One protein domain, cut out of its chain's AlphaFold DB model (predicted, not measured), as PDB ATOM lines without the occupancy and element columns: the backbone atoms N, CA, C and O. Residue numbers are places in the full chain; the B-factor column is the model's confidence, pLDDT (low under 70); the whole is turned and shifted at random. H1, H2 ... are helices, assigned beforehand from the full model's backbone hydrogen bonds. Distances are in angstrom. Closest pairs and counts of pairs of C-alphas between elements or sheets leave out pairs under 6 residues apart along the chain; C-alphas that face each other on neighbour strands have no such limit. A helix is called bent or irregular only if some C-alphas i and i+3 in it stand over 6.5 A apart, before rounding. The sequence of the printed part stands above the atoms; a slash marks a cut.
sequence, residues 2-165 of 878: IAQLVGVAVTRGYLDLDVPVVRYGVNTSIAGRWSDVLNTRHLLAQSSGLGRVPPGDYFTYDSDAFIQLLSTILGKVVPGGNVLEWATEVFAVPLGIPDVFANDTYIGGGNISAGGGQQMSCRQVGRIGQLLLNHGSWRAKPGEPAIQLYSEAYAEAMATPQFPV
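This is residues 2 to 165 of the 878 residues of the protein "Hydrolase" of Chrysochromulina tobinii (UniProt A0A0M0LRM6). Two helices side by side, H5 and H1, make the core; H9 packs on the side of H1 away from H5, while the short H2 and H4 pack on H5. H6 turns across H5 and H1, and much of the rest is loop, with H3 near one end of the longest axis and the loop round Gly 143 at the other. The printed part has 164 residues with nine named helices, H1 to H9 in order along the chain, and no named strand; its class is all helix, though under half of the residues are in named elements. It is compact, with a radius of gyration of the C-alphas of 15.7 A and spans of 52 by 35 by 28 A.

The hub is H5, residues 65 to 77, which touches four helices. H1, residues 2 to 11, touches it at a shallow tilt of 33 degrees, only just short of steep, the same way; the closest C-alphas, of Val 6 and Leu 74, are 7.2 A apart. H2, residues 21 to 24, touches residues 73 to 77 of H5, closest at Tyr 24 and Lys 76, C-alphas 6.6 A apart. H4, residues 40 to 44, touches residues 66 to 70, closest at Leu 43 and Ile 67, C-alphas 6.2 A apart. H6, residues 83 to 92, is about perpendicular to H5 at 84 degrees and only just touches it, with 3 pairs of C-alphas within 8 A, closest at Gly 75 and Val 83, 4.9 A. H9, residues 152 to 158, touches H1 at a shallow tilt of 34 degrees, only just short of steep, opposite ways; the C-alphas of Gly 7 and Tyr 154, the closest, are 6.1 A apart. H3, residues 29 to 34, H7, residues 104 to 107, and H8, residues 122 to 133, touch no helix. Every O i to N i+4 pair is within hydrogen-bond range in H1, H4, H6, H8 and H9, but 7 of 9 in H5 and 0 of 2 in H3, where 2 of 3 O i to N i+3 pairs are; H2 and H7 are too short for such a pair.

H5 is 18.8 A long, H8 16.5 A, H1 14.2 A and H6 12.1 A. H1 begins at C-alpha 2 (42.399, 34.427, 23.531), and H9 ends at C-alpha 158 (33.952, 27.066, 20.542). H3 is irregular: C-alphas 30 and 33 are 9.2 A apart.

The C-alphas farthest apart, of Arg 33 and Gly 143, are 53.0 A apart. The printed part has no cut. Links H4 to H5, H6 to H7, H7 to H8 and H8 to H9 are long. The mean pLDDT of the printed part is 82.7; 30 residues are under 70, among them 103 to 110 and 115 to 126.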
ATOM      1  N   ILE A   2      43.150  33.172  23.771       86.00
ATOM      2  CA  ILE A   2      42.399  34.427  23.531       86.00
ATOM      3  C   ILE A   2      40.883  34.213  23.333       86.00
ATOM      4  O   ILE A   2      40.077  34.968  23.861       86.00
ATOM      5  N   ALA A   3      40.482  33.122  22.672       88.50
ATOM      6  CA  ALA A   3      39.076  32.742  22.507       88.50
ATOM      7  C   ALA A   3      38.349  32.490  23.833       88.50
ATOM      8  O   ALA A   3      37.190  32.857  23.982       88.50
ATOM      9  N   GLN A   4      39.036  31.909  24.817       91.00
ATOM     10  CA  GLN A   4      38.463  31.664  26.137       91.00
ATOM     11  C   GLN A   4      38.300  32.978  26.911       91.00
ATOM     12  O   GLN A   4      37.275  33.174  27.553       91.00
ATOM     13  N   LEU A   5      39.242  33.921  26.775       92.62
ATOM     14  CA  LEU A   5      39.116  35.273  27.339       92.62
ATOM     15  C   LEU A   5      37.944  36.049  26.724       92.62
ATOM     16  O   LEU A   5      37.197  36.705  27.448       92.62
ATOM     17  N   VAL A   6      37.734  35.932  25.409       94.94
ATOM     18  CA  VAL A   6      36.522  36.453  24.757       94.94
ATOM     19  C   VAL A   6      35.270  35.810  25.352       94.94
ATOM     20  O   VAL A   6      34.318  36.523  25.655       94.94
ATOM     21  N   GLY A   7      35.299  34.508  25.639       95.06
ATOM     22  CA  GLY A   7      34.226  33.820  26.357       95.06
ATOM     23  C   GLY A   7      33.930  34.417  27.726       95.06
ATOM     24  O   GLY A   7      32.763  34.619  28.065       95.06
ATOM     25  N   VAL A   8      34.969  34.751  28.499       96.31
ATOM     26  CA  VAL A   8      34.811  35.420  29.800       96.31
ATOM     27  C   VAL A   8      34.141  36.785  29.616       96.31
ATOM     28  O   VAL A   8      33.200  37.111  30.339       96.31
ATOM     29  N   ALA A   9      34.575  37.572  28.627       96.19
ATOM     30  CA  ALA A   9      33.995  38.883  28.334       96.19
ATOM     31  C   ALA A   9      32.525  38.789  27.888       96.19
ATOM     32  O   ALA A   9      31.695  39.559  28.370       96.19
ATOM     33  N   VAL A  10      32.185  37.823  27.029       96.12
ATOM     34  CA  VAL A  10      30.805  37.564  26.580       96.12
ATOM     35  C   VAL A  10      29.923  37.152  27.755       96.12
ATOM     36  O   VAL A  10      28.854  37.716  27.967       96.12
ATOM     37  N   THR A  11      30.399  36.222  28.582       95.12
ATOM     38  CA  THR A  11      29.647  35.701  29.737       95.12
ATOM     39  C   THR A  11      29.376  36.777  30.785       95.12
ATOM     40  O   THR A  11      28.334  36.767  31.434       95.12
ATOM     41  N   ARG A  12      30.293  37.740  30.928       94.44
ATOM     42  CA  ARG A  12      30.137  38.900  31.817       94.44
ATOM     43  C   ARG A  12      29.366  40.066  31.185       94.44
ATOM     44  O   ARG A  12      29.190  41.088  31.844       94.44
ATOM     45  N   GLY A  13      28.905  39.930  29.940       94.81
ATOM     46  CA  GLY A  13      28.128  40.952  29.231       94.81
ATOM     47  C   GLY A  13      28.949  42.141  28.721       94.81
ATOM     48  O   GLY A  13      28.379  43.184  28.412       94.81
ATOM     49  N   TYR A  14      30.275  42.013  28.641       94.88
ATOM     50  CA  TYR A  14      31.154  43.065  28.118       94.88
ATOM     51  C   TYR A  14      31.211  43.068  26.590       94.88
ATOM     52  O   TYR A  14      31.442  44.107  25.979       94.88
ATOM     53  N   LEU A  15      31.003  41.913  25.959       95.75
ATOM     54  CA  LEU A  15      31.183  41.728  24.524       95.75
ATOM     55  C   LEU A  15      30.019  40.932  23.936       95.75
ATOM     56  O   LEU A  15      29.581  39.947  24.520       95.75
ATOM     57  N   ASP A  16      29.552  41.344  22.763       95.38
ATOM     58  CA  ASP A  16      28.596  40.600  21.950       95.38
ATOM     59  C   ASP A  16      29.339  40.089  20.708       95.38
ATOM     60  O   ASP A  16      30.132  40.808  20.092       95.38
ATOM     61  N   LEU A  17      29.141  38.813  20.375       95.44
ATOM     62  CA  LEU A  17      29.839  38.183  19.261       95.44
ATOM     63  C   LEU A  17      29.383  38.707  17.899       95.44
ATOM     64  O   LEU A  17      30.180  38.706  16.958       95.44
ATOM     65  N   ASP A  18      28.131  39.153  17.808       95.12
ATOM     66  CA  ASP A  18      27.452  39.429  16.546       95.12
ATOM     67  C   ASP A  18      27.342  40.930  16.240       95.12
ATOM     68  O   ASP A  18      27.043  41.323  15.109       95.12
ATOM     69  N   VAL A  19      27.683  41.783  17.209       95.25
ATOM     70  CA  VAL A  19      27.797  43.231  17.012       95.25
ATOM     71  C   VAL A  19      29.034  43.560  16.162       95.25
ATOM     72  O   VAL A  19      30.134  43.081  16.458       95.25
ATOM     73  N   PRO A  20      28.901  44.412  15.125       95.12
ATOM     74  CA  PRO A  20      30.036  44.823  14.309       95.12
ATOM     75  C   PRO A  20      31.159  45.441  15.141       95.12
ATOM     76  O   PRO A  20      30.920  46.359  15.928       95.12
ATOM     77  N   VAL A  21      32.400  44.995  14.927       93.88
ATOM     78  CA  VAL A  21      33.544  45.374  15.770       93.88
ATOM     79  C   VAL A  21      33.814  46.880  15.757       93.88
ATOM     80  O   VAL A  21      34.284  47.430  16.749       93.88
ATOM     81  N   VAL A  22      33.429  47.583  14.684       93.38
ATOM     82  CA  VAL A  22      33.508  49.051  14.589       93.38
ATOM     83  C   VAL A  22      32.722  49.763  15.701       93.38
ATOM     84  O   VAL A  22      33.106  50.849  16.133       93.38
ATOM     85  N   ARG A  23      31.659  49.141  16.231       94.06
ATOM     86  CA  ARG A  23      30.840  49.696  17.321       94.06
ATOM     87  C   ARG A  23      31.581  49.749  18.657       94.06
ATOM     88  O   ARG A  23      31.201  50.548  19.506       94.06
ATOM     89  N   TYR A  24      32.656  48.978  18.817       92.62
ATOM     90  CA  TYR A  24      33.522  49.012  20.001       92.62
ATOM     91  C   TYR A  24      34.621  50.084  19.924       92.62
ATOM     92  O   TYR A  24      35.460  50.177  20.819       92.62
ATOM     93  N   GLY A  25      34.647  50.908  18.867       89.56
ATOM     94  CA  GLY A  25      35.609  52.007  18.734       89.56
ATOM     95  C   GLY A  25      37.054  51.544  18.511       89.56
ATOM     96  O   GLY A  25      37.997  52.250  18.877       89.56
ATOM     97  N   VAL A  26      37.238  50.350  17.942       89.12
ATOM     98  CA  VAL A  26      38.544  49.839  17.501       89.12
ATOM     99  C   VAL A  26      38.846  50.280  16.066       89.12
ATOM    100  O   VAL A  26      37.938  50.575  15.290       89.12
ATOM    101  N   ASN A  27      40.127  50.330  15.688       88.69
ATOM    102  CA  ASN A  27      40.518  50.634  14.311       88.69
ATOM    103  C   ASN A  27      40.218  49.432  13.401       88.69
ATOM    104  O   ASN A  27      40.868  48.396  13.504       88.69
ATOM    105  N   THR A  28      39.261  49.590  12.491       88.81
ATOM    106  CA  THR A  28      38.799  48.538  11.572       88.81
ATOM    107  C   THR A  28      39.216  48.773  10.124       88.81
ATOM    108  O   THR A  28      38.663  48.147   9.221       88.81
ATOM    109  N   SER A  29      40.193  49.652   9.874       88.56
ATOM    110  CA  SER A  29      40.681  49.968   8.520       88.56
ATOM    111  C   SER A  29      41.150  48.732   7.746       88.56
ATOM    112  O   SER A  29      40.952  48.658   6.535       88.56
ATOM    113  N   ILE A  30      41.672  47.726   8.455       85.19
ATOM    114  CA  ILE A  30      42.075  46.436   7.882       85.19
ATOM    115  C   ILE A  30      40.906  45.696   7.210       85.19
ATOM    116  O   ILE A  30      41.117  44.991   6.230       85.19
ATOM    117  N   ALA A  31      39.665  45.903   7.666       86.25
ATOM    118  CA  ALA A  31      38.471  45.281   7.096       86.25
ATOM    119  C   ALA A  31      37.954  45.992   5.826       86.25
ATOM    120  O   ALA A  31      37.042  45.492   5.162       86.25
ATOM    121  N   GLY A  32      38.530  47.146   5.465       88.69
ATOM    122  CA  GLY A  32      38.169  47.902   4.268       88.69
ATOM    123  C   GLY A  32      36.681  48.258   4.217       88.69
ATOM    124  O   GLY A  32      36.122  48.809   5.156       88.69
ATOM    125  N   ARG A  33      36.008  47.930   3.106       91.62
ATOM    126  CA  ARG A  33      34.568  48.206   2.929       91.62
ATOM    127  C   ARG A  33      33.644  47.347   3.804       91.62
ATOM    128  O   ARG A  33      32.438  47.559   3.784       91.62
ATOM    129  N   TRP A  34      34.187  46.362   4.522       93.88
ATOM    130  CA  TRP A  34      33.424  45.406   5.329       93.88
ATOM    131  C   TRP A  34      33.431  45.732   6.830       93.88
ATOM    132  O   TRP A  34      32.915  44.955   7.631       93.88
ATOM    133  N   SER A  35      33.989  46.876   7.234       90.62
ATOM    134  CA  SER A  35      34.103  47.276   8.644       90.62
ATOM    135  C   SER A  35      32.770  47.318   9.401       90.62
ATOM    136  O   SER A  35      32.752  47.027  10.594       90.62
ATOM    137  N   ASP A  36      31.664  47.637   8.720       92.25
ATOM    138  CA  ASP A  36      30.325  47.727   9.324       92.25
ATOM    139  C   ASP A  36      29.638  46.369   9.532       92.25
ATOM    140  O   ASP A  36      28.591  46.306  10.174       92.25
ATOM    141  N   VAL A  37      30.213  45.285   8.999       93.44
ATOM    142  CA  VAL A  37      29.650  43.926   9.080       93.44
ATOM    143  C   VAL A  37      30.600  42.911   9.723       93.44
ATOM    144  O   VAL A  37      30.155  41.868  10.196       93.44
ATOM    145  N   LEU A  38      31.903  43.202   9.789       94.31
ATOM    146  CA  LEU A  38      32.865  42.378  10.520       94.31
ATOM    147  C   LEU A  38      32.519  42.382  12.018       94.31
ATOM    148  O   LEU A  38      32.406  43.449  12.611       94.31
ATOM    149  N   ASN A  39      32.396  41.210  12.639       95.50
ATOM    150  CA  ASN A  39      32.056  41.040  14.057       95.50
ATOM    151  C   ASN A  39      33.047  40.064  14.724       95.50
ATOM    152  O   ASN A  39      33.904  39.479  14.052       95.50
ATOM    153  N   THR A  40      32.968  39.908  16.045       95.06
ATOM    154  CA  THR A  40      33.896  39.051  16.805       95.06
ATOM    155  C   THR A  40      33.758  37.577  16.415       95.06
ATOM    156  O   THR A  40      34.764  36.868  16.374       95.06
ATOM    157  N   ARG A  41      32.549  37.111  16.058       94.62
ATOM    158  CA  ARG A  41      32.328  35.743  15.560       94.62
ATOM    159  C   ARG A  41      33.098  35.481  14.268       94.62
ATOM    160  O   ARG A  41      33.737  34.439  14.158       94.62
ATOM    161  N   HIS A  42      33.104  36.428  13.327       93.31
ATOM    162  CA  HIS A  42      33.876  36.321  12.085       93.31
ATOM    163  C   HIS A  42      35.382  36.204  12.349       93.31
ATOM    164  O   HIS A  42      36.061  35.397  11.716       93.31
ATOM    165  N   LEU A  43      35.907  36.990  13.296       91.50
ATOM    166  CA  LEU A  43      37.317  36.932  13.691       91.50
ATOM    167  C   LEU A  43      37.657  35.580  14.324       91.50
ATOM    168  O   LEU A  43      38.578  34.904  13.883       91.50
ATOM    169  N   LEU A  44      36.877  35.155  15.320       90.12
ATOM    170  CA  LEU A  44      37.108  33.895  16.020       90.12
ATOM    171  C   LEU A  44      36.948  32.673  15.107       90.12
ATOM    172  O   LEU A  44      37.696  31.712  15.239       90.12
ATOM    173  N   ALA A  45      36.001  32.698  14.173       87.81
ATOM    174  CA  ALA A  45      35.771  31.599  13.240       87.81
ATOM    175  C   ALA A  45      36.700  31.619  12.016       87.81
ATOM    176  O   ALA A  45      36.472  30.857  11.080       87.81
ATOM    177  N   GLN A  46      37.714  32.498  11.998       83.69
ATOM    178  CA  GLN A  46      38.654  32.639  10.882       83.69
ATOM    179  C   GLN A  46      37.930  32.857   9.546       83.69
ATOM    180  O   GLN A  46      38.256  32.265   8.523       83.69
ATOM    181  N   SER A  47      36.895  33.697   9.554       88.19
ATOM    182  CA  SER A  47      36.054  34.005   8.391       88.19
ATOM    183  C   SER A  47      35.934  35.509   8.156       88.19
ATOM    184  O   SER A  47      34.956  36.001   7.605       88.19
ATOM    185  N   SER A  48      36.945  36.275   8.567       87.38
ATOM    186  CA  SER A  48      36.982  37.732   8.398       87.38
ATOM    187  C   SER A  48      37.049  38.174   6.930       87.38
ATOM    188  O   SER A  48      36.816  39.345   6.629       87.38
ATOM    189  N   GLY A  49      37.425  37.264   6.022       81.38
ATOM    190  CA  GLY A  49      37.612  37.555   4.602       81.38
ATOM    191  C   GLY A  49      38.833  38.433   4.309       81.38
ATOM    192  O   GLY A  49      39.015  38.858   3.164       81.38
ATOM    193  N   LEU A  50      39.657  38.735   5.326       84.50
ATOM    194  CA  LEU A  50      40.843  39.601   5.272       84.50
ATOM    195  C   LEU A  50      40.599  40.955   4.572       84.50
ATOM    196  O   LEU A  50      41.480  41.487   3.896       84.50
ATOM    197  N   GLY A  51      39.371  41.483   4.661       85.00
ATOM    198  CA  GLY A  51      38.948  42.709   3.970       85.00
ATOM    199  C   GLY A  51      38.802  42.577   2.444       85.00
ATOM    200  O   GLY A  51      38.430  43.541   1.773       85.00
ATOM    201  N   ARG A  52      39.065  41.393   1.873       84.62
ATOM    202  CA  ARG A  52      39.018  41.115   0.426       84.62
ATOM    203  C   ARG A  52      37.637  40.639  -0.022       84.62
ATOM    204  O   ARG A  52      37.155  41.053  -1.076       84.62
ATOM    205  N   VAL A  53      36.987  39.819   0.797       85.94
ATOM    206  CA  VAL A  53      35.651  39.242   0.561       85.94
ATOM    207  C   VAL A  53      34.733  39.525   1.759       85.94
ATOM    208  O   VAL A  53      35.252  39.919   2.807       85.94
ATOM    209  N   PRO A  54      33.397  39.407   1.617       89.75
ATOM    210  CA  PRO A  54      32.488  39.600   2.742       89.75
ATOM    211  C   PRO A  54      32.838  38.654   3.911       89.75
ATOM    212  O   PRO A  54      33.132  37.481   3.667       89.75
ATOM    213  N   PRO A  55      32.830  39.133   5.171       90.75
ATOM    214  CA  PRO A  55      32.990  38.265   6.333       90.75
ATOM    215  C   PRO A  55      31.904  37.181   6.378       90.75
ATOM    216  O   PRO A  55      30.746  37.462   6.084       90.75
ATOM    217  N   GLY A  56      32.284  35.955   6.736       84.94
ATOM    218  CA  GLY A  56      31.396  34.790   6.792       84.94
ATOM    219  C   GLY A  56      31.283  33.991   5.488       84.94
ATOM    220  O   GLY A  56      30.815  32.858   5.535       84.94
ATOM    221  N   ASP A  57      31.762  34.516   4.353       83.19
ATOM    222  CA  ASP A  57      31.655  33.846   3.041       83.19
ATOM    223  C   ASP A  57      32.843  32.926   2.712       83.19
ATOM    224  O   ASP A  57      32.795  32.153   1.755       83.19
ATOM    225  N   TYR A  58      33.944  33.029   3.460       75.62
ATOM    226  CA  TYR A  58      35.170  32.290   3.163       75.62
ATOM    227  C   TYR A  58      36.018  32.068   4.415       75.62
ATOM    228  O   TYR A  58      36.208  32.992   5.208       75.62
ATOM    229  N   PHE A  59      36.575  30.864   4.568       77.38
ATOM    230  CA  PHE A  59      37.562  30.576   5.606       77.38
ATOM    231  C   PHE A  59      38.924  31.175   5.233       77.38
ATOM    232  O   PHE A  59      39.559  30.781   4.256       77.38
ATOM    233  N   THR A  60      39.396  32.115   6.039       69.69
ATOM    234  CA  THR A  60      40.715  32.732   5.950       69.69
ATOM    235  C   THR A  60      41.482  32.451   7.231       69.69
ATOM    236  O   THR A  60      41.222  33.097   8.242       69.69
ATOM    237  N   TYR A  61      42.441  31.528   7.181       68.44
ATOM    238  CA  TYR A  61      43.365  31.335   8.295       68.44
ATOM    239  C   TYR A  61      44.234  32.587   8.470       68.44
ATOM    240  O   TYR A  61      44.999  32.930   7.566       68.44
ATOM    241  N   ASP A  62      44.097  33.259   9.610       67.69
ATOM    242  CA  ASP A  62      44.892  34.413  10.015       67.69
ATOM    243  C   ASP A  62      45.539  34.163  11.378       67.69
ATOM    244  O   ASP A  62      44.861  33.813  12.344       67.69
ATOM    245  N   SER A  63      46.848  34.361  11.466       63.81
ATOM    246  CA  SER A  63      47.607  34.390  12.725       63.81
ATOM    247  C   SER A  63      48.042  35.808  13.102       63.81
ATOM    248  O   SER A  63      48.694  35.994  14.127       63.81
ATOM    249  N   ASP A  64      47.679  36.804  12.289       68.75
ATOM    250  CA  ASP A  64      48.294  38.123  12.300       68.75
ATOM    251  C   ASP A  64      47.284  39.207  12.741       68.75
ATOM    252  O   ASP A  64      46.694  39.163  13.827       68.75
ATOM    253  N   ALA A  65      47.114  40.256  11.931       78.31
ATOM    254  CA  ALA A  65      46.482  41.503  12.347       78.31
ATOM    255  C   ALA A  65      44.967  41.403  12.612       78.31
ATOM    256  O   ALA A  65      44.463  42.184  13.424       78.31
ATOM    257  N   PHE A  66      44.221  40.494  11.965       84.44
ATOM    258  CA  PHE A  66      42.782  40.360  12.234       84.44
ATOM    259  C   PHE A  66      42.540  39.617  13.545       84.44
ATOM    260  O   PHE A  66      41.687  40.040  14.324       84.44
ATOM    261  N   ILE A  67      43.312  38.574  13.848       82.38
ATOM    262  CA  ILE A  67      43.229  37.899  15.147       82.38
ATOM    263  C   ILE A  67      43.720  38.797  16.283       82.38
ATOM    264  O   ILE A  67      43.076  38.854  17.334       82.38
ATOM    265  N   GLN A  68      44.757  39.612  16.067       86.62
ATOM    266  CA  GLN A  68      45.206  40.587  17.069       86.62
ATOM    267  C   GLN A  68      44.157  41.672  17.391       86.62
ATOM    268  O   GLN A  68      44.166  42.254  18.486       86.62
ATOM    269  N   LEU A  69      43.183  41.905  16.499       89.50
ATOM    270  CA  LEU A  69      42.050  42.794  16.770       89.50
ATOM    271  C   LEU A  69      41.214  42.312  17.970       89.50
ATOM    272  O   LEU A  69      40.659  43.149  18.677       89.50
ATOM    273  N   LEU A  70      41.192  41.007  18.274       91.50
ATOM    274  CA  LEU A  70      40.491  40.450  19.440       91.50
ATOM    275  C   LEU A  70      41.026  41.011  20.764       91.50
ATOM    276  O   LEU A  70      40.238  41.434  21.606       91.50
ATOM    277  N   SER A  71      42.352  41.091  20.937       89.50
ATOM    278  CA  SER A  71      42.937  41.714  22.135       89.50
ATOM    279  C   SER A  71      42.606  43.205  22.208       89.50
ATOM    280  O   SER A  71      42.372  43.735  23.293       89.50
ATOM    281  N   THR A  72      42.563  43.884  21.060       90.25
ATOM    282  CA  THR A  72      42.239  45.317  20.996       90.25
ATOM    283  C   THR A  72      40.776  45.570  21.371       90.25
ATOM    284  O   THR A  72      40.482  46.527  22.084       90.25
ATOM    285  N   ILE A  73      39.859  44.701  20.929       92.62
ATOM    286  CA  ILE A  73      38.442  44.737  21.309       92.62
ATOM    287  C   ILE A  73      38.306  44.506  22.810       92.62
ATOM    288  O   ILE A  73      37.658  45.311  23.475       92.62
ATOM    289  N   LEU A  74      38.966  43.478  23.356       93.00
ATOM    290  CA  LEU A  74      38.965  43.215  24.796       93.00
ATOM    291  C   LEU A  74      39.417  44.450  25.586       93.00
ATOM    292  O   LEU A  74      38.695  44.883  26.476       93.00
ATOM    293  N   GLY A  75      40.516  45.102  25.194       91.19
ATOM    294  CA  GLY A  75      40.983  46.341  25.831       91.19
ATOM    295  C   GLY A  75      39.997  47.520  25.779       91.19
ATOM    296  O   GLY A  75      40.107  48.442  26.583       91.19
ATOM    297  N   LYS A  76      39.012  47.516  24.868       92.06
ATOM    298  CA  LYS A  76      37.946  48.535  24.815       92.06
ATOM    299  C   LYS A  76      36.728  48.206  25.665       92.06
ATOM    300  O   LYS A  76      36.026  49.133  26.063       92.06
ATOM    301  N   VAL A  77      36.459  46.927  25.907       93.00
ATOM    302  CA  VAL A  77      35.200  46.484  26.523       93.00
ATOM    303  C   VAL A  77      35.349  46.015  27.966       93.00
ATOM    304  O   VAL A  77      34.367  46.022  28.706       93.00
ATOM    305  N   VAL A  78      36.551  45.616  28.392       93.12
ATOM    306  CA  VAL A  78      36.774  45.119  29.758       93.12
ATOM    307  C   VAL A  78      36.958  46.268  30.763       93.12
ATOM    308  O   VAL A  78      37.503  47.321  30.411       93.12
ATOM    309  N   PRO A  79      36.536  46.092  32.030       89.94
ATOM    310  CA  PRO A  79      36.710  47.101  33.072       89.94
ATOM    311  C   PRO A  79      38.173  47.531  33.232       89.94
ATOM    312  O   PRO A  79      39.079  46.705  33.197       89.94
ATOM    313  N   GLY A  80      38.404  48.835  33.404       85.31
ATOM    314  CA  GLY A  80      39.747  49.408  33.567       85.31
ATOM    315  C   GLY A  80      40.557  49.557  32.273       85.31
ATOM    316  O   GLY A  80      41.560  50.264  32.277       85.31
ATOM    317  N   GLY A  81      40.133  48.946  31.157       81.44
ATOM    318  CA  GLY A  81      40.787  49.062  29.846       81.44
ATOM    319  C   GLY A  81      42.164  48.389  29.734       81.44
ATOM    320  O   GLY A  81      42.755  48.382  28.655       81.44
ATOM    321  N   ASN A  82      42.674  47.802  30.821       87.75
ATOM    322  CA  ASN A  82      43.913  47.030  30.849       87.75
ATOM    323  C   ASN A  82      43.597  45.538  30.704       87.75
ATOM    324  O   ASN A  82      43.271  44.856  31.677       87.75
ATOM    325  N   VAL A  83      43.675  45.029  29.474       88.94
ATOM    326  CA  VAL A  83      43.305  43.639  29.169       88.94
ATOM    327  C   VAL A  83      44.229  42.618  29.840       88.94
ATOM    328  O   VAL A  83      43.750  41.562  30.245       88.94
ATOM    329  N   LEU A  84      45.518  42.929  30.009       87.75
ATOM    330  CA  LEU A  84      46.496  42.033  30.631       87.75
ATOM    331  C   LEU A  84      46.223  41.842  32.130       87.75
ATOM    332  O   LEU A  84      46.193  40.716  32.626       87.75
ATOM    333  N   GLU A  85      45.991  42.945  32.843       88.62
ATOM    334  CA  GLU A  85      45.654  42.932  34.270       88.62
ATOM    335  C   GLU A  85      44.307  42.245  34.500       88.62
ATOM    336  O   GLU A  85      44.219  41.315  35.302       88.62
ATOM    337  N   TRP A  86      43.299  42.613  33.704       92.81
ATOM    338  CA  TRP A  86      41.989  41.975  33.740       92.81
ATOM    339  C   TRP A  86      42.090  40.464  33.503       92.81
ATOM    340  O   TRP A  86      41.602  39.687  34.318       92.81
ATOM    341  N   ALA A  87      42.767  40.014  32.443       91.44
ATOM    342  CA  ALA A  87      42.922  38.588  32.155       91.44
ATOM    343  C   ALA A  87      43.716  37.852  33.245       91.44
ATOM    344  O   ALA A  87      43.410  36.702  33.569       91.44
ATOM    345  N   THR A  88      44.710  38.501  33.849       90.75
ATOM    346  CA  THR A  88      45.457  37.914  34.967       90.75
ATOM    347  C   THR A  88      44.534  37.667  36.160       90.75
ATOM    348  O   THR A  88      44.485  36.556  36.687       90.75
ATOM    349  N   GLU A  89      43.748  38.672  36.545       91.94
ATOM    350  CA  GLU A  89      42.854  38.606  37.700       91.94
ATOM    351  C   GLU A  89      41.664  37.666  37.474       91.94
ATOM    352  O   GLU A  89      41.352  36.836  38.326       91.94
ATOM    353  N   VAL A  90      40.990  37.775  36.326       91.88
ATOM    354  CA  VAL A  90      39.709  37.089  36.103       91.88
ATOM    355  C   VAL A  90      39.841  35.712  35.463       91.88
ATOM    356  O   VAL A  90      38.858  34.976  35.443       91.88
ATOM    357  N   PHE A  91      41.017  35.361  34.933       92.50
ATOM    358  CA  PHE A  91      41.249  34.095  34.235       92.50
ATOM    359  C   PHE A  91      42.469  33.350  34.787       92.50
ATOM    360  O   PHE A  91      42.328  32.224  35.264       92.50
ATOM    361  N   ALA A  92      43.656  33.965  34.794       90.56
ATOM    362  CA  ALA A  92      44.893  33.262  35.148       90.56
ATOM    363  C   ALA A  92      44.982  32.870  36.632       90.56
ATOM    364  O   ALA A  92      45.296  31.721  36.952       90.56
ATOM    365  N   VAL A  93      44.685  33.799  37.546       91.56
ATOM    366  CA  VAL A  93      44.713  33.554  38.997       91.56
ATOM    367  C   VAL A  93      43.694  32.482  39.415       91.56
ATOM    368  O   VAL A  93      44.110  31.532  40.083       91.56
ATOM    369  N   PRO A  94      42.411  32.527  38.991       89.50
ATOM    370  CA  PRO A  94      41.443  31.464  39.276       89.50
ATOM    371  C   PRO A  94      41.877  30.083  38.771       89.50
ATOM    372  O   PRO A  94      41.662  29.078  39.447       89.50
ATOM    373  N   LEU A  95      42.543  30.026  37.613       85.19
ATOM    374  CA  LEU A  95      43.111  28.795  37.055       85.19
ATOM    375  C   LEU A  95      44.413  28.351  37.746       85.19
ATOM    376  O   LEU A  95      44.958  27.285  37.444       85.19
ATOM    377  N   GLY A  96      44.937  29.145  38.681       86.25
ATOM    378  CA  GLY A  96      46.198  28.899  39.377       86.25
ATOM    379  C   GLY A  96      47.422  28.952  38.457       86.25
ATOM    380  O   GLY A  96      48.382  28.218  38.694       86.25
ATOM    381  N   ILE A  97      47.363  29.762  37.398       85.19
ATOM    382  CA  ILE A  97      48.422  29.969  36.397       85.19
ATOM    383  C   ILE A  97      48.811  31.460  36.295       85.19
ATOM    384  O   ILE A  97      48.824  32.014  35.199       85.19
ATOM    385  N   PRO A  98      49.080  32.151  37.421       86.81
ATOM    386  CA  PRO A  98      49.136  33.621  37.489       86.81
ATOM    387  C   PRO A  98      50.199  34.271  36.586       86.81
ATOM    388  O   PRO A  98      50.110  35.451  36.276       86.81
ATOM    389  N   ASP A  99      51.196  33.505  36.167       82.12
ATOM    390  CA  ASP A  99      52.346  33.895  35.359       82.12
ATOM    391  C   ASP A  99      52.164  33.638  33.851       82.12
ATOM    392  O   ASP A  99      53.048  33.971  33.066       82.12
ATOM    393  N   VAL A 100      51.016  33.098  33.418       79.25
ATOM    394  CA  VAL A 100      50.760  32.699  32.017       79.25
ATOM    395  C   VAL A 100      50.953  33.839  31.002       79.25
ATOM    396  O   VAL A 100      51.324  33.589  29.858       79.25
ATOM    397  N   PHE A 101      50.747  35.091  31.424       82.50
ATOM    398  CA  PHE A 101      50.903  36.280  30.582       82.50
ATOM    399  C   PHE A 101      52.179  37.087  30.869       82.50
ATOM    400  O   PHE A 101      52.336  38.186  30.340       82.50
ATOM    401  N   ALA A 102      53.103  36.587  31.699       74.19
ATOM    402  CA  ALA A 102      54.285  37.349  32.125       74.19
ATOM    403  C   ALA A 102      55.143  37.850  30.941       74.19
ATOM    404  O   ALA A 102      55.717  38.940  30.995       74.19
ATOM    405  N   ASN A 103      55.166  37.089  29.842       67.94
ATOM    406  CA  ASN A 103      55.943  37.396  28.640       67.94
ATOM    407  C   ASN A 103      55.160  38.115  27.530       67.94
ATOM    408  O   ASN A 103      55.754  38.521  26.533       67.94
ATOM    409  N   ASP A 104      53.866  38.383  27.729       68.88
ATOM    410  CA  ASP A 104      53.068  39.197  26.795       68.88
ATOM    411  C   ASP A 104      53.436  40.694  26.868       68.88
ATOM    412  O   ASP A 104      52.996  41.509  26.057       68.88
ATOM    413  N   THR A 105      54.349  41.057  27.775       54.66
ATOM    414  CA  THR A 105      55.004  42.372  27.839       54.66
ATOM    415  C   THR A 105      55.811  42.713  26.576       54.66
ATOM    416  O   THR A 105      56.060  43.894  26.319       54.66
ATOM    417  N   TYR A 106      56.168  41.720  25.750       46.25
ATOM    418  CA  TYR A 106      56.981  41.895  24.541       46.25
ATOM    419  C   TYR A 106      56.243  42.564  23.362       46.25
ATOM    420  O   TYR A 106      56.885  43.145  22.489       46.25
ATOM    421  N   ILE A 107      54.903  42.546  23.331       52.03
ATOM    422  CA  ILE A 107      54.109  43.060  22.188       52.03
ATOM    423  C   ILE A 107      53.835  44.572  22.293       52.03
ATOM    424  O   ILE A 107      53.409  45.212  21.333       52.03
ATOM    425  N   GLY A 108      54.162  45.184  23.434       50.09
ATOM    426  CA  GLY A 108      53.942  46.605  23.685       50.09
ATOM    427  C   GLY A 108      52.462  46.968  23.883       50.09
ATOM    428  O   GLY A 108      51.545  46.370  23.323       50.09
ATOM    429  N   GLY A 109      52.207  47.983  24.715       57.62
ATOM    430  CA  GLY A 109      50.878  48.596  24.851       57.62
ATOM    431  C   GLY A 109      49.862  47.883  25.756       57.62
ATOM    432  O   GLY A 109      48.694  48.252  25.712       57.62
ATOM    433  N   GLY A 110      50.268  46.902  26.576       64.38
ATOM    434  CA  GLY A 110      49.377  46.246  27.553       64.38
ATOM    435  C   GLY A 110      48.346  45.282  26.948       64.38
ATOM    436  O   GLY A 110      47.356  44.961  27.602       64.38
ATOM    437  N   ASN A 111      48.568  44.841  25.706       74.94
ATOM    438  CA  ASN A 111      47.734  43.868  24.998       74.94
ATOM    439  C   ASN A 111      48.211  42.424  25.224       74.94
ATOM    440  O   ASN A 111      49.368  42.192  25.560       74.94
ATOM    441  N   ILE A 112      47.318  41.464  24.984       79.31
ATOM    442  CA  ILE A 112      47.603  40.024  24.995       79.31
ATOM    443  C   ILE A 112      47.917  39.583  23.567       79.31
ATOM    444  O   ILE A 112      47.268  40.037  22.616       79.31
ATOM    445  N   SER A 113      48.882  38.680  23.398       76.19
ATOM    446  CA  SER A 113      49.116  38.088  22.079       76.19
ATOM    447  C   SER A 113      47.960  37.179  21.694       76.19
ATOM    448  O   SER A 113      47.690  36.188  22.378       76.19
ATOM    449  N   ALA A 114      47.277  37.488  20.597       71.88
ATOM    450  CA  ALA A 114      46.188  36.652  20.109       71.88
ATOM    451  C   ALA A 114      46.689  35.493  19.228       71.88
ATOM    452  O   ALA A 114      46.029  34.455  19.183       71.88
ATOM    453  N   GLY A 115      47.846  35.664  18.573       57.38
ATOM    454  CA  GLY A 115      48.449  34.687  17.659       57.38
ATOM    455  C   GLY A 115      49.384  33.664  18.317       57.38
ATOM    456  O   GLY A 115      49.578  32.604  17.751       57.38
ATOM    457  N   GLY A 116      49.921  33.933  19.516       61.56
ATOM    458  CA  GLY A 116      50.828  33.017  20.233       61.56
ATOM    459  C   GLY A 116      51.934  33.739  21.013       61.56
ATOM    460  O   GLY A 116      52.025  34.960  20.973       61.56
ATOM    461  N   GLY A 117      52.792  33.012  21.732       54.66
ATOM    462  CA  GLY A 117      53.934  33.605  22.459       54.66
ATOM    463  C   GLY A 117      53.825  33.604  23.986       54.66
ATOM    464  O   GLY A 117      54.786  33.973  24.660       54.66
ATOM    465  N   GLN A 118      52.719  33.106  24.547       64.12
ATOM    466  CA  GLN A 118      52.649  32.821  25.979       64.12
ATOM    467  C   GLN A 118      53.582  31.646  26.298       64.12
ATOM    468  O   GLN A 118      53.343  30.512  25.875       64.12
ATOM    469  N   GLN A 119      54.671  31.913  27.023       61.81
ATOM    470  CA  GLN A 119      55.616  30.881  27.460       61.81
ATOM    471  C   GLN A 119      54.986  30.058  28.587       61.81
ATOM    472  O   GLN A 119      55.135  30.362  29.767       61.81
ATOM    473  N   MET A 120      54.233  29.031  28.204       62.78
ATOM    474  CA  MET A 120      53.464  28.198  29.123       62.78
ATOM    475  C   MET A 120      54.164  26.864  29.381       62.78
ATOM    476  O   MET A 120      54.552  26.151  28.460       62.78
ATOM    477  N   SER A 121      54.249  26.480  30.650       56.97
ATOM    478  CA  SER A 121      54.534  25.110  31.070       56.97
ATOM    479  C   SER A 121      53.417  24.157  30.638       56.97
ATOM    480  O   SER A 121      52.243  24.527  30.537       56.97
ATOM    481  N   CYS A 122      53.752  22.876  30.488       51.22
ATOM    482  CA  CYS A 122      52.783  21.843  30.113       51.22
ATOM    483  C   CYS A 122      51.604  21.743  31.092       51.22
ATOM    484  O   CYS A 122      50.471  21.497  30.688       51.22
ATOM    485  N   ARG A 123      51.844  22.007  32.383       55.34
ATOM    486  CA  ARG A 123      50.784  22.059  33.397       55.34
ATOM    487  C   ARG A 123      49.821  23.220  33.143       55.34
ATOM    488  O   ARG A 123      48.620  23.040  33.313       55.34
ATOM    489  N   GLN A 124      50.323  24.389  32.744       65.50
ATOM    490  CA  GLN A 124      49.482  25.549  32.435       65.50
ATOM    491  C   GLN A 124      48.620  25.290  31.192       65.50
ATOM    492  O   GLN A 124      47.415  25.529  31.235       65.50
ATOM    493  N   VAL A 125      49.196  24.699  30.139       64.00
ATOM    494  CA  VAL A 125      48.445  24.276  28.940       64.00
ATOM    495  C   VAL A 125      47.371  23.242  29.304       64.00
ATOM    496  O   VAL A 125      46.213  23.403  28.923       64.00
ATOM    497  N   GLY A 126      47.728  22.248  30.128       59.91
ATOM    498  CA  GLY A 126      46.817  21.250  30.693       59.91
ATOM    499  C   GLY A 126      45.566  21.862  31.322       59.91
ATOM    500  O   GLY A 126      44.446  21.469  31.007       59.91
ATOM    501  N   ARG A 127      45.746  22.882  32.167       73.19
ATOM    502  CA  ARG A 127      44.638  23.570  32.847       73.19
ATOM    503  C   ARG A 127      43.746  24.371  31.902       73.19
ATOM    504  O   ARG A 127      42.532  24.367  32.073       73.19
ATOM    505  N   ILE A 128      44.324  25.021  30.891       74.25
ATOM    506  CA  ILE A 128      43.567  25.761  29.867       74.25
ATOM    507  C   ILE A 128      42.737  24.806  28.994       74.25
ATOM    508  O   ILE A 128      41.608  25.135  28.628       74.25
ATOM    509  N   GLY A 129      43.284  23.631  28.667       69.94
ATOM    510  CA  GLY A 129      42.556  22.573  27.963       69.94
ATOM    511  C   GLY A 129      41.433  21.981  28.814       69.94
ATOM    512  O   GLY A 129      40.303  21.870  28.348       69.94
ATOM    513  N   GLN A 130      41.707  21.693  30.089       67.88
ATOM    514  CA  GLN A 130      40.702  21.177  31.017       67.88
ATOM    515  C   GLN A 130      39.551  22.166  31.241       67.88
ATOM    516  O   GLN A 130      38.403  21.750  31.336       67.88
ATOM    517  N   LEU A 131      39.826  23.473  31.289       79.50
ATOM    518  CA  LEU A 131      38.780  24.491  31.401       79.50
ATOM    519  C   LEU A 131      37.783  24.427  30.234       79.50
ATOM    520  O   LEU A 131      36.577  24.527  30.450       79.50
ATOM    521  N   LEU A 132      38.290  24.261  29.011       74.31
ATOM    522  CA  LEU A 132      37.472  24.138  27.803       74.31
ATOM    523  C   LEU A 132      36.585  22.898  27.846       74.31
ATOM    524  O   LEU A 132      35.399  22.979  27.536       74.31
ATOM    525  N   LEU A 133      37.152  21.783  28.295       67.81
ATOM    526  CA  LEU A 133      36.441  20.519  28.441       67.81
ATOM    527  C   LEU A 133      35.410  20.514  29.560       67.81
ATOM    528  O   LEU A 133      34.360  19.899  29.438       67.81
ATOM    529  N   ASN A 134      35.667  21.258  30.625       75.44
ATOM    530  CA  ASN A 134      34.706  21.468  31.697       75.44
ATOM    531  C   ASN A 134      33.670  22.548  31.337       75.44
ATOM    532  O   ASN A 134      33.085  23.162  32.229       75.44
ATOM    533  N   HIS A 135      33.486  22.838  30.045       83.50
ATOM    534  CA  HIS A 135      32.536  23.821  29.533       83.50
ATOM    535  C   HIS A 135      32.675  25.208  30.182       83.50
ATOM    536  O   HIS A 135      31.689  25.892  30.445       83.50
ATOM    537  N   GLY A 136      33.912  25.623  30.476       83.81
ATOM    538  CA  GLY A 136      34.218  26.888  31.142       83.81
ATOM    539  C   GLY A 136      34.144  26.855  32.670       83.81
ATOM    540  O   GLY A 136      34.308  27.904  33.292       83.81
ATOM    541  N   SER A 137      33.935  25.689  33.287       89.81
ATOM    542  CA  SER A 137      33.924  25.502  34.741       89.81
ATOM    543  C   SER A 137      35.292  25.062  35.275       89.81
ATOM    544  O   SER A 137      35.926  24.147  34.749       89.81
ATOM    545  N   TRP A 138      35.773  25.678  36.353       88.19
ATOM    546  CA  TRP A 138      37.062  25.336  36.958       88.19
ATOM    547  C   TRP A 138      36.968  25.101  38.455       88.19
ATOM    548  O   TRP A 138      36.354  25.882  39.176       88.19
ATOM    549  N   ARG A 139      37.664  24.075  38.949       82.50
ATOM    550  CA  ARG A 139      37.819  23.818  40.380       82.50
ATOM    551  C   ARG A 139      39.301  23.777  40.731       82.50
ATOM    552  O   ARG A 139      40.023  22.905  40.260       82.50
ATOM    553  N   ALA A 140      39.754  24.715  41.562       73.06
ATOM    554  CA  ALA A 140      41.172  24.833  41.897       73.06
ATOM    555  C   ALA A 140      41.663  23.698  42.815       73.06
ATOM    556  O   ALA A 140      42.798  23.238  42.651       73.06
ATOM    557  N   LYS A 141      40.822  23.224  43.749       70.38
ATOM    558  CA  LYS A 141      41.111  22.077  44.626       70.38
ATOM    559  C   LYS A 141      39.868  21.233  44.931       70.38
ATOM    560  O   LYS A 141      38.755  21.767  44.932       70.38
ATOM    561  N   PRO A 142      40.034  19.938  45.259       61.31
ATOM    562  CA  PRO A 142      38.946  19.114  45.779       61.31
ATOM    563  C   PRO A 142      38.289  19.772  47.003       61.31
ATOM    564  O   PRO A 142      38.983  20.212  47.917       61.31
ATOM    565  N   GLY A 143      36.957  19.868  47.003       68.56
ATOM    566  CA  GLY A 143      36.175  20.493  48.080       68.56
ATOM    567  C   GLY A 143      35.967  22.012  47.972       68.56
ATOM    568  O   GLY A 143      35.056  22.530  48.609       68.56
ATOM    569  N   GLU A 144      36.726  22.733  47.138       77.12
ATOM    570  CA  GLU A 144      36.460  24.156  46.852       77.12
ATOM    571  C   GLU A 144      35.340  24.287  45.801       77.12
ATOM    572  O   GLU A 144      35.257  23.433  44.916       77.12
ATOM    573  N   PRO A 145      34.462  25.307  45.854       80.62
ATOM    574  CA  PRO A 145      33.405  25.495  44.858       80.62
ATOM    575  C   PRO A 145      33.988  25.726  43.456       80.62
ATOM    576  O   PRO A 145      35.014  26.387  43.298       80.62
ATOM    577  N   ALA A 146      33.326  25.181  42.432       86.19
ATOM    578  CA  ALA A 146      33.711  25.435  41.048       86.19
ATOM    579  C   ALA A 146      33.351  26.874  40.639       86.19
ATOM    580  O   ALA A 146      32.325  27.412  41.056       86.19
ATOM    581  N   ILE A 147      34.195  27.482  39.813       89.12
ATOM    582  CA  ILE A 147      34.041  28.831  39.277       89.12
ATOM    583  C   ILE A 147      33.734  28.711  37.786       89.12
ATOM    584  O   ILE A 147      34.518  28.131  37.036       89.12
ATOM    585  N   GLN A 148      32.618  29.291  37.349       93.12
ATOM    586  CA  GLN A 148      32.292  29.397  35.930       93.12
ATOM    587  C   GLN A 148      33.000  30.619  35.332       93.12
ATOM    588  O   GLN A 148      32.650  31.758  35.639       93.12
ATOM    589  N   LEU A 149      34.008  30.392  34.491       93.50
ATOM    590  CA  LEU A 149      34.768  31.455  33.831       93.50
ATOM    591  C   LEU A 149      34.064  31.958  32.566       93.50
ATOM    592  O   LEU A 149      34.001  33.167  32.348       93.50
ATOM    593  N   TYR A 150      33.486  31.061  31.768       94.56
ATOM    594  CA  TYR A 150      32.623  31.405  30.634       94.56
ATOM    595  C   TYR A 150      31.474  30.410  30.491       94.56
ATOM    596  O   TYR A 150      31.560  29.309  31.015       94.56
ATOM    597  N   SER A 151      30.382  30.799  29.838       93.88
ATOM    598  CA  SER A 151      29.166  29.993  29.761       93.88
ATOM    599  C   SER A 151      29.365  28.702  28.969       93.88
ATOM    600  O   SER A 151      30.126  28.650  28.002       93.88
ATOM    601  N   GLU A 152      28.608  27.676  29.346       88.81
ATOM    602  CA  GLU A 152      28.543  26.404  28.623       88.81
ATOM    603  C   GLU A 152      28.141  26.611  27.155       88.81
ATOM    604  O   GLU A 152      28.804  26.094  26.264       88.81
ATOM    605  N   ALA A 153      27.169  27.492  26.886       89.50
ATOM    606  CA  ALA A 153      26.772  27.865  25.524       89.50
ATOM    607  C   ALA A 153      27.926  28.467  24.697       89.50
ATOM    608  O   ALA A 153      28.025  28.246  23.489       89.50
ATOM    609  N   TYR A 154      28.825  29.233  25.327       92.62
ATOM    610  CA  TYR A 154      30.017  29.739  24.649       92.62
ATOM    611  C   TYR A 154      31.047  28.624  24.414       92.62
ATOM    612  O   TYR A 154      31.677  28.584  23.356       92.62
ATOM    613  N   ALA A 155      31.201  27.699  25.366       85.19
ATOM    614  CA  ALA A 155      32.057  26.525  25.202       85.19
ATOM    615  C   ALA A 155      31.591  25.629  24.040       85.19
ATOM    616  O   ALA A 155      32.400  25.241  23.198       85.19
ATOM    617  N   GLU A 156      30.283  25.393  23.923       84.12
ATOM    618  CA  GLU A 156      29.675  24.691  22.789       84.12
ATOM    619  C   GLU A 156      29.923  25.423  21.465       84.12
ATOM    620  O   GLU A 156      30.262  24.795  20.460       84.12
ATOM    621  N   ALA A 157      29.822  26.756  21.454       84.81
ATOM    622  CA  ALA A 157      30.134  27.554  20.272       84.81
ATOM    623  C   ALA A 157      31.619  27.453  19.874       84.81
ATOM    624  O   ALA A 157      31.930  27.400  18.684       84.81
ATOM    625  N   MET A 158      32.545  27.364  20.839       83.38
ATOM    626  CA  MET A 158      33.952  27.066  20.542       83.38
ATOM    627  C   MET A 158      34.110  25.699  19.873       83.38
ATOM    628  O   MET A 158      34.877  25.591  18.921       83.38
ATOM    629  N   ALA A 159      33.341  24.697  20.296       75.25
ATOM    630  CA  ALA A 159      33.401  23.326  19.793       75.25
ATOM    631  C   ALA A 159      32.546  23.048  18.534       75.25
ATOM    632  O   ALA A 159      32.509  21.912  18.063       75.25
ATOM    633  N   THR A 160      31.860  24.052  17.975       79.00
ATOM    634  CA  THR A 160      30.901  23.867  16.869       79.00
ATOM    635  C   THR A 160      31.218  24.790  15.692       79.00
ATOM    636  O   THR A 160      31.524  25.965  15.924       79.00
ATOM    637  N   PRO A 161      31.116  24.331  14.426       81.25
ATOM    638  CA  PRO A 161      31.347  25.197  13.280       81.25
ATOM    639  C   PRO A 161      30.333  26.335  13.227       81.25
ATOM    640  O   PRO A 161      29.126  26.108  13.184       81.25
ATOM    641  N   GLN A 162      30.831  27.567  13.199       85.88
ATOM    642  CA  GLN A 162      29.983  28.763  13.193       85.88
ATOM    643  C   GLN A 162      29.521  29.148  11.783       85.88
ATOM    644  O   GLN A 162      28.479  29.776  11.622       85.88
ATOM    645  N   PHE A 163      30.271  28.720  10.762       85.69
ATOM    646  CA  PHE A 163      29.975  28.935   9.343       85.69
ATOM    647  C   PHE A 163      30.116  27.610   8.561       85.69
ATOM    648  O   PHE A 163      30.996  27.473   7.706       85.69
ATOM    649  N   PRO A 164      29.260  26.604   8.843       73.75
ATOM    650  CA  PRO A 164      29.427  25.230   8.357       73.75
ATOM    651  C   PRO A 164      29.344  25.084   6.832       73.75
ATOM    652  O   PRO A 164      29.843  24.101   6.294       73.75
ATOM    653  N   VAL A 165      28.745  26.056   6.131       73.19
ATOM    654  CA  VAL A 165      28.672  26.083   4.657       73.19
ATOM    655  C   VAL A 165      30.068  26.146   4.027       73.19
ATOM    656  O   VAL A 165      30.287  25.568   2.966       73.19
TER     657      VAL A 165